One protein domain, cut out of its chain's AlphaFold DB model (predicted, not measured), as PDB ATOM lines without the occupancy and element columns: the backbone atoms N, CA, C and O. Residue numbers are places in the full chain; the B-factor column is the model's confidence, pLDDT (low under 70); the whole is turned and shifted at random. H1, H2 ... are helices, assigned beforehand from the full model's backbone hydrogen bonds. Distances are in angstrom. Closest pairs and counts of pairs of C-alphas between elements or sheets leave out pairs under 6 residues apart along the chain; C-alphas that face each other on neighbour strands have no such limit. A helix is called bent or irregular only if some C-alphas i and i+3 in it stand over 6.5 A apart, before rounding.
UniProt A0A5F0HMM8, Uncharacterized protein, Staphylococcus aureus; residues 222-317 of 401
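Overview. This is residues 222 to 317 of the 401 residues of an uncharacterized protein of Staphylococcus aureus (UniProt A0A5F0HMM8). Picture a small core of three helices, H1, H3 and H4, with short H2 at the turn from H1 to H3; H6 lies across the first residues of H3, and H5 sits away from the other helices toward one end of the long axis. A long link leads from H5 to H6, and residues 296 to 302, of which 301 to 302 belong to H6, stick out. The 96 printed residues include six named helices, H1 to H6 in order, and no named strand: all helix. The whole is compact by its radius of gyration of the C-alphas, 14.4 A, yet elongated, spanning 43 by 26 by 25 A.

Along the chain. Find C-alpha 224 at (18.814, 38.429, -13.306), where H1 begins; it runs 17.0 A to residue 235. H2 is residues 238 to 242, 8.7 A, only just irregular, with C-alphas 238 and 241 6.6 A apart. Next come H3, residues 244 to 256, 18.4 A; H4, 262 to 269, 10.7 A; and H5, 278 to 286, 12.1 A. H6, 301 to 316, runs 22.1 A to C-alpha 316 at (35.874, 22.182, -13.299).

Arrangement. Start at H3, the hub: it touches H1 at C-alphas Asn 225 and Gly 254, their closest, 4.6 A, at a steep tilt of 44 degrees, opposite ways. With residues 246 to 250 alone H3 touches H4, closest C-alphas Ile 246 and Ile 268, 6.8 A, a hairpin. With 244 to 245 alone it touches H6, about perpendicular at 77 degrees, closest C-alphas Tyr 245 and Gln 310, 5.7 A. H5 touches no helix. Every O i to N i+4 pair is within hydrogen-bond range in H1, H3, H4, H5 and H6; H2 has 0 of 1, and 1 of 2 O i to N i+3 pairs.

Size, cuts and confidence. The farthest C-alphas, Pro 222 and Gly 276, are 44.4 A apart. The printed part has no cut; the link H5 to H6 is long. Look for pLDDT under 70 at residues 222 to 225, 256 to 258, 313 to 314 and 316 to 317.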
ATOM      1  N   PRO A 222      21.047  41.063 -20.055       51.44
ATOM      2  CA  PRO A 222      21.583  40.523 -18.811       51.44
ATOM      3  C   PRO A 222      20.484  39.755 -18.077       51.44
ATOM      4  O   PRO A 222      19.406  40.282 -17.799       51.44
ATOM      5  N   THR A 223      20.744  38.483 -17.798       57.75
ATOM      6  CA  THR A 223      19.865  37.676 -16.951       57.75
ATOM      7  C   THR A 223      19.874  38.244 -15.527       57.75
ATOM      8  O   THR A 223      20.800  38.959 -15.147       57.75
ATOM      9  N   GLY A 224      18.867  37.936 -14.697       61.06
ATOM     10  CA  GLY A 224      18.814  38.429 -13.306       61.06
ATOM     11  C   GLY A 224      20.101  38.148 -12.510       61.06
ATOM     12  O   GLY A 224      20.552  38.984 -11.727       61.06
ATOM     13  N   ASN A 225      20.766  37.030 -12.816       67.44
ATOM     14  CA  ASN A 225      22.065  36.652 -12.256       67.44
ATOM     15  C   ASN A 225      23.201  37.610 -12.649       67.44
ATOM     16  O   ASN A 225      24.082  37.883 -11.832       67.44
ATOM     17  N   ASP A 226      23.183  38.147 -13.871       74.19
ATOM     18  CA  ASP A 226      24.211  39.065 -14.367       74.19
ATOM     19  C   ASP A 226      24.136  40.414 -13.644       74.19
ATOM     20  O   ASP A 226      25.170  41.003 -13.327       74.19
ATOM     21  N   PHE A 227      22.929  40.885 -13.314       81.25
ATOM     22  CA  PHE A 227      22.748  42.121 -12.550       81.25
ATOM     23  C   PHE A 227      23.272  41.989 -11.112       81.25
ATOM     24  O   PHE A 227      24.043  42.833 -10.653       81.25
ATOM     25  N   VAL A 228      22.921  40.900 -10.419       84.56
ATOM     26  CA  VAL A 228      23.398  40.621  -9.052       84.56
ATOM     27  C   VAL A 228      24.923  40.472  -9.027       84.56
ATOM     28  O   VAL A 228      25.590  41.043  -8.162       84.56
ATOM     29  N   SER A 229      25.490  39.786 -10.023       84.88
ATOM     30  CA  SER A 229      26.940  39.630 -10.179       84.88
ATOM     31  C   SER A 229      27.646  40.968 -10.407       84.88
ATOM     32  O   SER A 229      28.678  41.241  -9.796       84.88
ATOM     33  N   GLN A 230      27.087  41.844 -11.246       83.00
ATOM     34  CA  GLN A 230      27.651  43.172 -11.488       83.00
ATOM     35  C   GLN A 230      27.581  44.071 -10.249       83.00
ATOM     36  O   GLN A 230      28.560  44.758  -9.938       83.00
ATOM     37  N   ARG A 231      26.471  44.020  -9.504       85.94
ATOM     38  CA  ARG A 231      26.323  44.745  -8.238       85.94
ATOM     39  C   ARG A 231      27.337  44.246  -7.210       85.94
ATOM     40  O   ARG A 231      28.064  45.043  -6.624       85.94
ATOM     41  N   PHE A 232      27.504  42.930  -7.088       88.81
ATOM     42  CA  PHE A 232      28.562  42.332  -6.273       88.81
ATOM     43  C   PHE A 232      29.961  42.831  -6.656       88.81
ATOM     44  O   PHE A 232      30.722  43.222  -5.775       88.81
ATOM     45  N   LEU A 233      30.307  42.876  -7.946       86.62
ATOM     46  CA  LEU A 233      31.621  43.355  -8.391       86.62
ATOM     47  C   LEU A 233      31.871  44.837  -8.062       86.62
ATOM     48  O   LEU A 233      33.037  45.237  -7.961       86.62
ATOM     49  N   ALA A 234      30.810  45.632  -7.898       83.56
ATOM     50  CA  ALA A 234      30.887  47.021  -7.457       83.56
ATOM     51  C   ALA A 234      31.033  47.155  -5.929       83.56
ATOM     52  O   ALA A 234      31.805  47.998  -5.480       83.56
ATOM     53  N   LEU A 235      30.341  46.322  -5.141       84.88
ATOM     54  CA  LEU A 235      30.398  46.347  -3.669       84.88
ATOM     55  C   LEU A 235      31.644  45.648  -3.099       84.88
ATOM     56  O   LEU A 235      32.179  46.047  -2.063       84.88
ATOM     57  N   ALA A 236      32.090  44.566  -3.734       82.56
ATOM     58  CA  ALA A 236      33.219  43.783  -3.261       82.56
ATOM     59  C   ALA A 236      34.535  44.546  -3.462       82.56
ATOM     60  O   ALA A 236      34.784  45.142  -4.509       82.56
ATOM     61  N   ASN A 237      35.427  44.465  -2.476       76.12
ATOM     62  CA  ASN A 237      36.735  45.115  -2.527       76.12
ATOM     63  C   ASN A 237      37.864  44.102  -2.741       76.12
ATOM     64  O   ASN A 237      37.874  43.016  -2.161       76.12
ATOM     65  N   GLY A 238      38.844  44.483  -3.564       77.00
ATOM     66  CA  GLY A 238      40.057  43.707  -3.821       77.00
ATOM     67  C   GLY A 238      39.798  42.296  -4.359       77.00
ATOM     68  O   GLY A 238      39.066  42.116  -5.329       77.00
ATOM     69  N   ALA A 239      40.443  41.297  -3.757       71.44
ATOM     70  CA  ALA A 239      40.509  39.943  -4.299       71.44
ATOM     71  C   ALA A 239      39.278  39.072  -3.967       71.44
ATOM     72  O   ALA A 239      39.122  38.001  -4.552       71.44
ATOM     73  N   TYR A 240      38.356  39.540  -3.112       74.00
ATOM     74  CA  TYR A 240      37.080  38.857  -2.845       74.00
ATOM     75  C   TYR A 240      36.223  38.662  -4.093       74.00
ATOM     76  O   TYR A 240      35.465  37.698  -4.155       74.00
ATOM     77  N   LYS A 241      36.395  39.528  -5.100       82.19
ATOM     78  CA  LYS A 241      35.745  39.426  -6.414       82.19
ATOM     79  C   LYS A 241      36.001  38.090  -7.113       82.19
ATOM     80  O   LYS A 241      35.229  37.715  -7.981       82.19
ATOM     81  N   TYR A 242      37.079  37.400  -6.744       80.62
ATOM     82  CA  TYR A 242      37.533  36.170  -7.385       80.62
ATOM     83  C   TYR A 242      37.432  34.947  -6.479       80.62
ATOM     84  O   TYR A 242      37.855  33.865  -6.869       80.62
ATOM     85  N   ASN A 243      36.916  35.091  -5.255       79.12
ATOM     86  CA  ASN A 243      36.791  33.947  -4.366       79.12
ATOM     87  C   ASN A 243      35.673  33.020  -4.893       79.12
ATOM     88  O   ASN A 243      34.517  33.453  -4.941       79.12
ATOM     89  N   PRO A 244      35.979  31.759  -5.256       76.38
ATOM     90  CA  PRO A 244      35.027  30.884  -5.938       76.38
ATOM     91  C   PRO A 244      33.813  30.547  -5.070       76.38
ATOM     92  O   PRO A 244      32.693  30.474  -5.569       76.38
ATOM     93  N   TYR A 245      34.007  30.429  -3.754       80.19
ATOM     94  CA  TYR A 245      32.910  30.232  -2.810       80.19
ATOM     95  C   TYR A 245      31.949  31.420  -2.800       80.19
ATOM     96  O   TYR A 245      30.736  31.242  -2.845       80.19
ATOM     97  N   ILE A 246      32.495  32.638  -2.763       83.75
ATOM     98  CA  ILE A 246      31.701  33.870  -2.748       83.75
ATOM     99  C   ILE A 246      30.943  34.022  -4.068       83.75
ATOM    100  O   ILE A 246      29.750  34.298  -4.056       83.75
ATOM    101  N   LEU A 247      31.609  33.785  -5.199       84.19
ATOM    102  CA  LEU A 247      30.981  33.826  -6.518       84.19
ATOM    103  C   LEU A 247      29.840  32.809  -6.645       84.19
ATOM    104  O   LEU A 247      28.770  33.157  -7.139       84.19
ATOM    105  N   ASN A 248      30.020  31.586  -6.135       82.88
ATOM    106  CA  ASN A 248      28.953  30.585  -6.106       82.88
ATOM    107  C   ASN A 248      27.749  31.067  -5.275       82.88
ATOM    108  O   ASN A 248      26.610  30.974  -5.728       82.88
ATOM    109  N   GLN A 249      27.986  31.668  -4.104       85.62
ATOM    110  CA  GLN A 249      26.908  32.228  -3.278       85.62
ATOM    111  C   GLN A 249      26.143  33.350  -3.978       85.62
ATOM    112  O   GLN A 249      24.919  33.373  -3.926       85.62
ATOM    113  N   ILE A 250      26.846  34.255  -4.656       87.25
ATOM    114  CA  ILE A 250      26.234  35.352  -5.416       87.25
ATOM    115  C   ILE A 250      25.390  34.812  -6.578       87.25
ATOM    116  O   ILE A 250      24.270  35.273  -6.796       87.25
ATOM    117  N   ASN A 251      25.881  33.785  -7.272       82.75
ATOM    118  CA  ASN A 251      25.147  33.132  -8.354       82.75
ATOM    119  C   ASN A 251      23.889  32.405  -7.861       82.75
ATOM    120  O   ASN A 251      22.880  32.398  -8.559       82.75
ATOM    121  N   GLN A 252      23.936  31.782  -6.681       82.75
ATOM    122  CA  GLN A 252      22.760  31.154  -6.065       82.75
ATOM    123  C   GLN A 252      21.736  32.205  -5.629       82.75
ATOM    124  O   GLN A 252      20.542  32.041  -5.875       82.75
ATOM    125  N   LEU A 253      22.210  33.323  -5.072       83.69
ATOM    126  CA  LEU A 253      21.374  34.436  -4.630       83.69
ATOM    127  C   LEU A 253      20.509  34.997  -5.769       83.69
ATOM    128  O   LEU A 253      19.336  35.273  -5.554       83.69
ATOM    129  N   GLY A 254      21.063  35.110  -6.981       77.38
ATOM    130  CA  GLY A 254      20.314  35.561  -8.162       77.38
ATOM    131  C   GLY A 254      19.336  34.529  -8.745       77.38
ATOM    132  O   GLY A 254      18.417  34.910  -9.468       77.38
ATOM    133  N   LYS A 255      19.524  33.233  -8.451       72.06
ATOM    134  CA  LYS A 255      18.703  32.135  -8.993       72.06
ATOM    135  C   LYS A 255      17.498  31.800  -8.117       72.06
ATOM    136  O   LYS A 255      16.453  31.442  -8.655       72.06
ATOM    137  N   GLU A 256      17.660  31.846  -6.796       63.62
ATOM    138  CA  GLU A 256      16.671  31.321  -5.839       63.62
ATOM    139  C   GLU A 256      15.795  32.398  -5.188       63.62
ATOM    140  O   GLU A 256      14.691  32.094  -4.734       63.62
ATOM    141  N   TYR A 257      16.253  33.651  -5.151       54.41
ATOM    142  CA  TYR A 257      15.577  34.747  -4.461       54.41
ATOM    143  C   TYR A 257      15.171  35.836  -5.459       54.41
ATOM    144  O   TYR A 257      15.852  36.045  -6.456       54.41
ATOM    145  N   GLY A 258      14.030  36.490  -5.214       66.06
ATOM    146  CA  GLY A 258      13.486  37.569  -6.049       66.06
ATOM    147  C   GLY A 258      14.366  38.827  -6.064       66.06
ATOM    148  O   GLY A 258      15.526  38.785  -6.456       66.06
ATOM    149  N   GLU A 259      13.833  39.987  -5.675       71.69
ATOM    150  CA  GLU A 259      14.652  41.204  -5.581       71.69
ATOM    151  C   GLU A 259      15.748  41.039  -4.518       71.69
ATOM    152  O   GLU A 259      15.513  41.163  -3.319       71.69
ATOM    153  N   VAL A 260      16.967  40.744  -4.969       81.81
ATOM    154  CA  VAL A 260      18.151  40.693  -4.115       81.81
ATOM    155  C   VAL A 260      18.472  42.106  -3.643       81.81
ATOM    156  O   VAL A 260      18.636  43.003  -4.477       81.81
ATOM    157  N   THR A 261      18.674  42.314  -2.343       85.00
ATOM    158  CA  THR A 261      19.050  43.621  -1.773       85.00
ATOM    159  C   THR A 261      20.567  43.777  -1.626       85.00
ATOM    160  O   THR A 261      21.323  42.803  -1.666       85.00
ATOM    161  N   ASP A 262      21.055  45.011  -1.483       83.69
ATOM    162  CA  ASP A 262      22.480  45.254  -1.206       83.69
ATOM    163  C   ASP A 262      22.918  44.623   0.117       83.69
ATOM    164  O   ASP A 262      24.038  44.127   0.216       83.69
ATOM    165  N   GLU A 263      22.024  44.570   1.106       88.38
ATOM    166  CA  GLU A 263      22.277  43.941   2.403       88.38
ATOM    167  C   GLU A 263      22.566  42.439   2.260       88.38
ATOM    168  O   GLU A 263      23.459  41.909   2.923       88.38
ATOM    169  N   ASP A 264      21.881  41.745   1.347       87.06
ATOM    170  CA  ASP A 264      22.132  40.324   1.079       87.06
ATOM    171  C   ASP A 264      23.540  40.104   0.506       87.06
ATOM    172  O   ASP A 264      24.282  39.223   0.955       87.06
ATOM    173  N   ILE A 265      23.953  40.970  -0.425       88.31
ATOM    174  CA  ILE A 265      25.309  40.960  -0.986       88.31
ATOM    175  C   ILE A 265      26.340  41.294   0.101       88.31
ATOM    176  O   ILE A 265      27.361  40.608   0.212       88.31
ATOM    177  N   TYR A 266      26.072  42.294   0.950       88.44
ATOM    178  CA  TYR A 266      26.939  42.653   2.074       88.44
ATOM    179  C   TYR A 266      27.118  41.498   3.059       88.44
ATOM    180  O   TYR A 266      28.237  41.240   3.508       88.44
ATOM    181  N   ASN A 267      26.058  40.752   3.370       87.62
ATOM    182  CA  ASN A 267      26.139  39.615   4.285       87.62
ATOM    183  C   ASN A 267      27.008  38.470   3.752       87.62
ATOM    184  O   ASN A 267      27.719  37.812   4.527       87.62
ATOM    185  N   ILE A 268      27.046  38.291   2.432       87.12
ATOM    186  CA  ILE A 268      27.956  37.351   1.778       87.12
ATOM    187  C   ILE A 268      29.414  37.809   1.909       87.12
ATOM    188  O   ILE A 268      30.270  36.995   2.256       87.12
ATOM    189  N   ILE A 269      29.715  39.095   1.708       86.06
ATOM    190  CA  ILE A 269      31.106  39.590   1.689       86.06
ATOM    191  C   ILE A 269      31.646  40.051   3.049       86.06
ATOM    192  O   ILE A 269      32.855  40.242   3.192       86.06
ATOM    193  N   ARG A 270      30.799  40.224   4.071       86.00
ATOM    194  CA  ARG A 270      31.237  40.774   5.365       86.00
ATOM    195  C   ARG A 270      32.249  39.870   6.072       86.00
ATOM    196  O   ARG A 270      32.031  38.667   6.256       86.00
ATOM    197  N   LYS A 271      33.335  40.473   6.553       85.31
ATOM    198  CA  LYS A 271      34.317  39.822   7.431       85.31
ATOM    199  C   LYS A 271      33.680  39.547   8.800       85.31
ATOM    200  O   LYS A 271      32.946  40.388   9.318       85.31
ATOM    201  N   GLN A 272      33.930  38.370   9.374       84.81
ATOM    202  CA  GLN A 272      33.489  38.074  10.741       84.81
ATOM    203  C   GLN A 272      34.391  38.794  11.746       84.81
ATOM    204  O   GLN A 272      35.589  38.943  11.508       84.81
ATOM    205  N   ASN A 273      33.816  39.221  12.869       87.12
ATOM    206  CA  ASN A 273      34.576  39.768  13.986       87.12
ATOM    207  C   ASN A 273      34.787  38.677  15.043       87.12
ATOM    208  O   ASN A 273      33.819  38.112  15.556       87.12
ATOM    209  N   PHE A 274      36.046  38.386  15.361       90.38
ATOM    210  CA  PHE A 274      36.421  37.396  16.364       90.38
ATOM    211  C   PHE A 274      36.694  38.087  17.698       90.38
ATOM    212  O   PHE A 274      37.784  38.621  17.925       90.38
ATOM    213  N   SER A 275      35.700  38.078  18.591       88.88
ATOM    214  CA  SER A 275      35.875  38.578  19.958       88.88
ATOM    215  C   SER A 275      36.987  37.793  20.660       88.88
ATOM    216  O   SER A 275      36.997  36.563  20.634       88.88
ATOM    217  N   GLY A 276      37.956  38.505  21.237       89.75
ATOM    218  CA  GLY A 276      39.116  37.898  21.895       89.75
ATOM    219  C   GLY A 276      40.230  37.411  20.960       89.75
ATOM    220  O   GLY A 276      41.204  36.847  21.447       89.75
ATOM    221  N   ASN A 277      40.142  37.636  19.640       89.12
ATOM    222  CA  ASN A 277      41.218  37.290  18.706       89.12
ATOM    223  C   ASN A 277      41.570  38.452  17.763       89.12
ATOM    224  O   ASN A 277      41.165  38.504  16.600       89.12
ATOM    225  N   ALA A 278      42.369  39.388  18.281       91.19
ATOM    226  CA  ALA A 278      42.847  40.546  17.530       91.19
ATOM    227  C   ALA A 278      43.728  40.162  16.328       91.19
ATOM    228  O   ALA A 278      43.687  40.845  15.312       91.19
ATOM    229  N   TYR A 279      44.474  39.054  16.411       90.62
ATOM    230  CA  TYR A 279      45.345  38.594  15.326       90.62
ATOM    231  C   TYR A 279      44.548  38.196  14.080       90.62
ATOM    232  O   TYR A 279      44.833  38.681  12.986       90.62
ATOM    233  N   LEU A 280      43.503  37.375  14.237       88.50
ATOM    234  CA  LEU A 280      42.633  37.004  13.116       88.50
ATOM    235  C   LEU A 280      41.918  38.225  12.538       88.50
ATOM    236  O   LEU A 280      41.814  38.355  11.321       88.50
ATOM    237  N   ASN A 281      41.463  39.146  13.389       88.12
ATOM    238  CA  ASN A 281      40.862  40.394  12.922       88.12
ATOM    239  C   ASN A 281      41.869  41.244  12.127       88.12
ATOM    240  O   ASN A 281      41.529  41.715  11.044       88.12
ATOM    241  N   GLY A 282      43.111  41.365  12.603       88.31
ATOM    242  CA  GLY A 282      44.197  42.063  11.912       88.31
ATOM    243  C   GLY A 282      44.535  41.435  10.560       88.31
ATOM    244  O   GLY A 282      44.542  42.133   9.550       88.31
ATOM    245  N   LEU A 283      44.700  40.111  10.498       87.25
ATOM    246  CA  LEU A 283      44.944  39.385   9.244       87.25
ATOM    247  C   LEU A 283      43.808  39.558   8.228       87.25
ATOM    248  O   LEU A 283      44.046  39.726   7.028       87.25
ATOM    249  N   GLN A 284      42.555  39.521   8.691       86.94
ATOM    250  CA  GLN A 284      41.420  39.796   7.815       86.94
ATOM    251  C   GLN A 284      41.445  41.234   7.329       86.94
ATOM    252  O   GLN A 284      41.126  41.463   6.177       86.94
ATOM    253  N   GLN A 285      41.793  42.215   8.158       83.69
ATOM    254  CA  GLN A 285      41.857  43.615   7.725       83.69
ATOM    255  C   GLN A 285      42.986  43.855   6.716       83.69
ATOM    256  O   GLN A 285      42.771  44.548   5.728       83.69
ATOM    257  N   GLN A 286      44.144  43.228   6.925       81.25
ATOM    258  CA  GLN A 286      45.320  43.349   6.060       81.25
ATOM    259  C   GLN A 286      45.158  42.645   4.709       81.25
ATOM    260  O   GLN A 286      45.846  42.991   3.750       81.25
ATOM    261  N   SER A 287      44.259  41.661   4.610       79.69
ATOM    262  CA  SER A 287      44.002  40.950   3.361       79.69
ATOM    263  C   SER A 287      42.649  41.316   2.751       79.69
ATOM    264  O   SER A 287      41.612  41.408   3.409       79.69
ATOM    265  N   ASN A 288      42.637  41.464   1.431       75.38
ATOM    266  CA  ASN A 288      41.404  41.608   0.656       75.38
ATOM    267  C   ASN A 288      40.961  40.277   0.038       75.38
ATOM    268  O   ASN A 288      40.240  40.276  -0.955       75.38
ATOM    269  N   TYR A 289      41.447  39.159   0.583       73.75
ATOM    270  CA  TYR A 289      41.217  37.816   0.049       73.75
ATOM    271  C   TYR A 289      40.718  36.836   1.111       73.75
ATOM    272  O   TYR A 289      39.765  36.096   0.874       73.75
ATOM    273  N   PHE A 290      41.330  36.828   2.300       76.44
ATOM    274  CA  PHE A 290      40.999  35.845   3.326       76.44
ATOM    275  C   PHE A 290      39.832  36.315   4.187       76.44
ATOM    276  O   PHE A 290      39.820  37.428   4.707       76.44
ATOM    277  N   ARG A 291      38.838  35.447   4.360       80.56
ATOM    278  CA  ARG A 291      37.724  35.638   5.293       80.56
ATOM    279  C   ARG A 291      37.686  34.437   6.217       80.56
ATOM    280  O   ARG A 291      37.322  33.341   5.787       80.56
ATOM    281  N   PHE A 292      38.026  34.643   7.478       84.38
ATOM    282  CA  PHE A 292      37.908  33.585   8.464       84.38
ATOM    283  C   PHE A 292      36.457  33.464   8.909       84.38
ATOM    284  O   PHE A 292      35.708  34.443   8.970       84.38
ATOM    285  N   GLN A 293      36.061  32.233   9.206       82.69
ATOM    286  CA  GLN A 293      34.748  31.896   9.729       82.69
ATOM    287  C   GLN A 293      34.921  30.985  10.940       82.69
ATOM    288  O   GLN A 293      35.841  30.167  10.970       82.69
ATOM    289  N   TYR A 294      34.046  31.120  11.938       83.62
ATOM    290  CA  TYR A 294      34.059  30.213  13.083       83.62
ATOM    291  C   TYR A 294      33.788  28.770  12.637       83.62
ATOM    292  O   TYR A 294      32.757  28.480  12.023       83.62
ATOM    293  N   PHE A 295      34.692  27.856  12.985       85.31
ATOM    294  CA  PHE A 295      34.506  26.434  12.739       85.31
ATOM    295  C   PHE A 295      33.847  25.772  13.948       85.31
ATOM    296  O   PHE A 295      34.424  25.709  15.034       85.31
ATOM    297  N   ASN A 296      32.636  25.249  13.752       83.69
ATOM    298  CA  ASN A 296      31.976  24.417  14.749       83.69
ATOM    299  C   ASN A 296      32.106  22.936  14.347       83.69
ATOM    300  O   ASN A 296      31.424  22.514  13.408       83.69
ATOM    301  N   PRO A 297      32.904  22.121  15.063       84.75
ATOM    302  CA  PRO A 297      33.096  20.714  14.714       84.75
ATOM    303  C   PRO A 297      31.794  19.904  14.780       84.75
ATOM    304  O   PRO A 297      31.614  18.973  13.997       84.75
ATOM    305  N   LEU A 298      30.855  20.300  15.647       90.38
ATOM    306  CA  LEU A 298      29.547  19.651  15.800       90.38
ATOM    307  C   LEU A 298      28.572  19.987  14.660       90.38
ATOM    308  O   LEU A 298      27.541  19.339  14.526       90.38
ATOM    309  N   LYS A 299      28.877  21.009  13.850       85.50
ATOM    310  CA  LYS A 299      28.073  21.451  12.698       85.50
ATOM    311  C   LYS A 299      28.945  21.591  11.447       85.50
ATOM    312  O   LYS A 299      28.854  22.573  10.713       85.50
ATOM    313  N   SER A 300      29.816  20.612  11.224       85.38
ATOM    314  CA  SER A 300      30.841  20.651  10.177       85.38
ATOM    315  C   SER A 300      30.340  20.251   8.783       85.38
ATOM    316  O   SER A 300      31.028  20.522   7.804       85.38
ATOM    317  N   GLU A 301      29.141  19.678   8.653       86.12
ATOM    318  CA  GLU A 301      28.599  19.241   7.357       86.12
ATOM    319  C   GLU A 301      28.560  20.379   6.329       86.12
ATOM    320  O   GLU A 301      29.124  20.256   5.244       86.12
ATOM    321  N   ARG A 302      27.979  21.528   6.698       80.88
ATOM    322  CA  ARG A 302      27.934  22.710   5.824       80.88
ATOM    323  C   ARG A 302      29.337  23.191   5.451       80.88
ATOM    324  O   ARG A 302      29.558  23.601   4.321       80.88
ATOM    325  N   TYR A 303      30.286  23.125   6.384       81.81
ATOM    326  CA  TYR A 303      31.671  23.508   6.121       81.81
ATOM    327  C   TYR A 303      32.316  22.601   5.064       81.81
ATOM    328  O   TYR A 303      32.893  23.107   4.106       81.81
ATOM    329  N   TYR A 304      32.164  21.280   5.184       84.12
ATOM    330  CA  TYR A 304      32.710  20.345   4.200       84.12
ATOM    331  C   TYR A 304      32.008  20.431   2.846       84.12
ATOM    332  O   TYR A 304      32.685  20.347   1.831       84.12
ATOM    333  N   ARG A 305      30.694  20.684   2.811       81.06
ATOM    334  CA  ARG A 305      29.981  20.988   1.559       81.06
ATOM    335  C   ARG A 305      30.544  22.235   0.881       81.06
ATOM    336  O   ARG A 305      30.848  22.202  -0.299       81.06
ATOM    337  N   ASN A 306      30.771  23.307   1.637       79.94
ATOM    338  CA  ASN A 306      31.361  24.531   1.094       79.94
ATOM    339  C   ASN A 306      32.796  24.321   0.582       79.94
ATOM    340  O   ASN A 306      33.212  25.003  -0.352       79.94
ATOM    341  N   LEU A 307      33.576  23.440   1.218       80.88
ATOM    342  CA  LEU A 307      34.911  23.067   0.740       80.88
ATOM    343  C   LEU A 307      34.842  22.235  -0.539       80.88
ATOM    344  O   LEU A 307      35.615  22.489  -1.456       80.88
ATOM    345  N   ASP A 308      33.922  21.277  -0.598       80.56
ATOM    346  CA  ASP A 308      33.685  20.444  -1.776       80.56
ATOM    347  C   ASP A 308      33.340  21.313  -2.987       80.56
ATOM    348  O   ASP A 308      34.013  21.234  -4.004       80.56
ATOM    349  N   GLU A 309      32.412  22.259  -2.829       73.88
ATOM    350  CA  GLU A 309      32.049  23.246  -3.856       73.88
ATOM    351  C   GLU A 309      33.246  24.079  -4.340       73.88
ATOM    352  O   GLU A 309      33.397  24.331  -5.533       73.88
ATOM    353  N   GLN A 310      34.132  24.498  -3.432       73.00
ATOM    354  CA  GLN A 310      35.345  25.232  -3.809       73.00
ATOM    355  C   GLN A 310      36.307  24.360  -4.612       73.00
ATOM    356  O   GLN A 310      36.860  24.811  -5.611       73.00
ATOM    357  N   VAL A 311      36.516  23.118  -4.176       78.81
ATOM    358  CA  VAL A 311      37.405  22.169  -4.852       78.81
ATOM    359  C   VAL A 311      36.836  21.786  -6.216       78.81
ATOM    360  O   VAL A 311      37.573  21.799  -7.198       78.81
ATOM    361  N   LEU A 312      35.534  21.517  -6.296       73.56
ATOM    362  CA  LEU A 312      34.808  21.264  -7.536       73.56
ATOM    363  C   LEU A 312      34.977  22.435  -8.501       73.56
ATOM    364  O   LEU A 312      35.441  22.211  -9.611       73.56
ATOM    365  N   ALA A 313      34.725  23.670  -8.063       67.00
ATOM    366  CA  ALA A 313      34.895  24.861  -8.895       67.00
ATOM    367  C   ALA A 313      36.341  25.053  -9.398       67.00
ATOM    368  O   ALA A 313      36.548  25.492 -10.532       67.00
ATOM    369  N   LEU A 314      37.344  24.695  -8.584       69.50
ATOM    370  CA  LEU A 314      38.749  24.687  -9.006       69.50
ATOM    371  C   LEU A 314      39.033  23.608 -10.063       69.50
ATOM    372  O   LEU A 314      39.793  23.858 -10.995       69.50
ATOM    373  N   ILE A 315      38.461  22.410  -9.906       71.25
ATOM    374  CA  ILE A 315      38.679  21.271 -10.809       71.25
ATOM    375  C   ILE A 315      37.940  21.466 -12.137       71.25
ATOM    376  O   ILE A 315      38.493  21.154 -13.190       71.25
ATOM    377  N   THR A 316      36.704  21.971 -12.104       68.94
ATOM    378  CA  THR A 316      35.874  22.182 -13.299       68.94
ATOM    379  C   THR A 316      36.294  23.418 -14.089       68.94
ATOM    380  O   THR A 316      35.942  23.541 -15.260       68.94
ATOM    381  N   GLY A 317      37.050  24.334 -13.473       63.06
ATOM    382  CA  GLY A 317      37.466  25.592 -14.095       63.06
ATOM    383  C   GLY A 317      36.311  26.575 -14.328       63.06
ATOM    384  O   GLY A 317      36.524  27.620 -14.940       63.06
TER     385      GLY A 317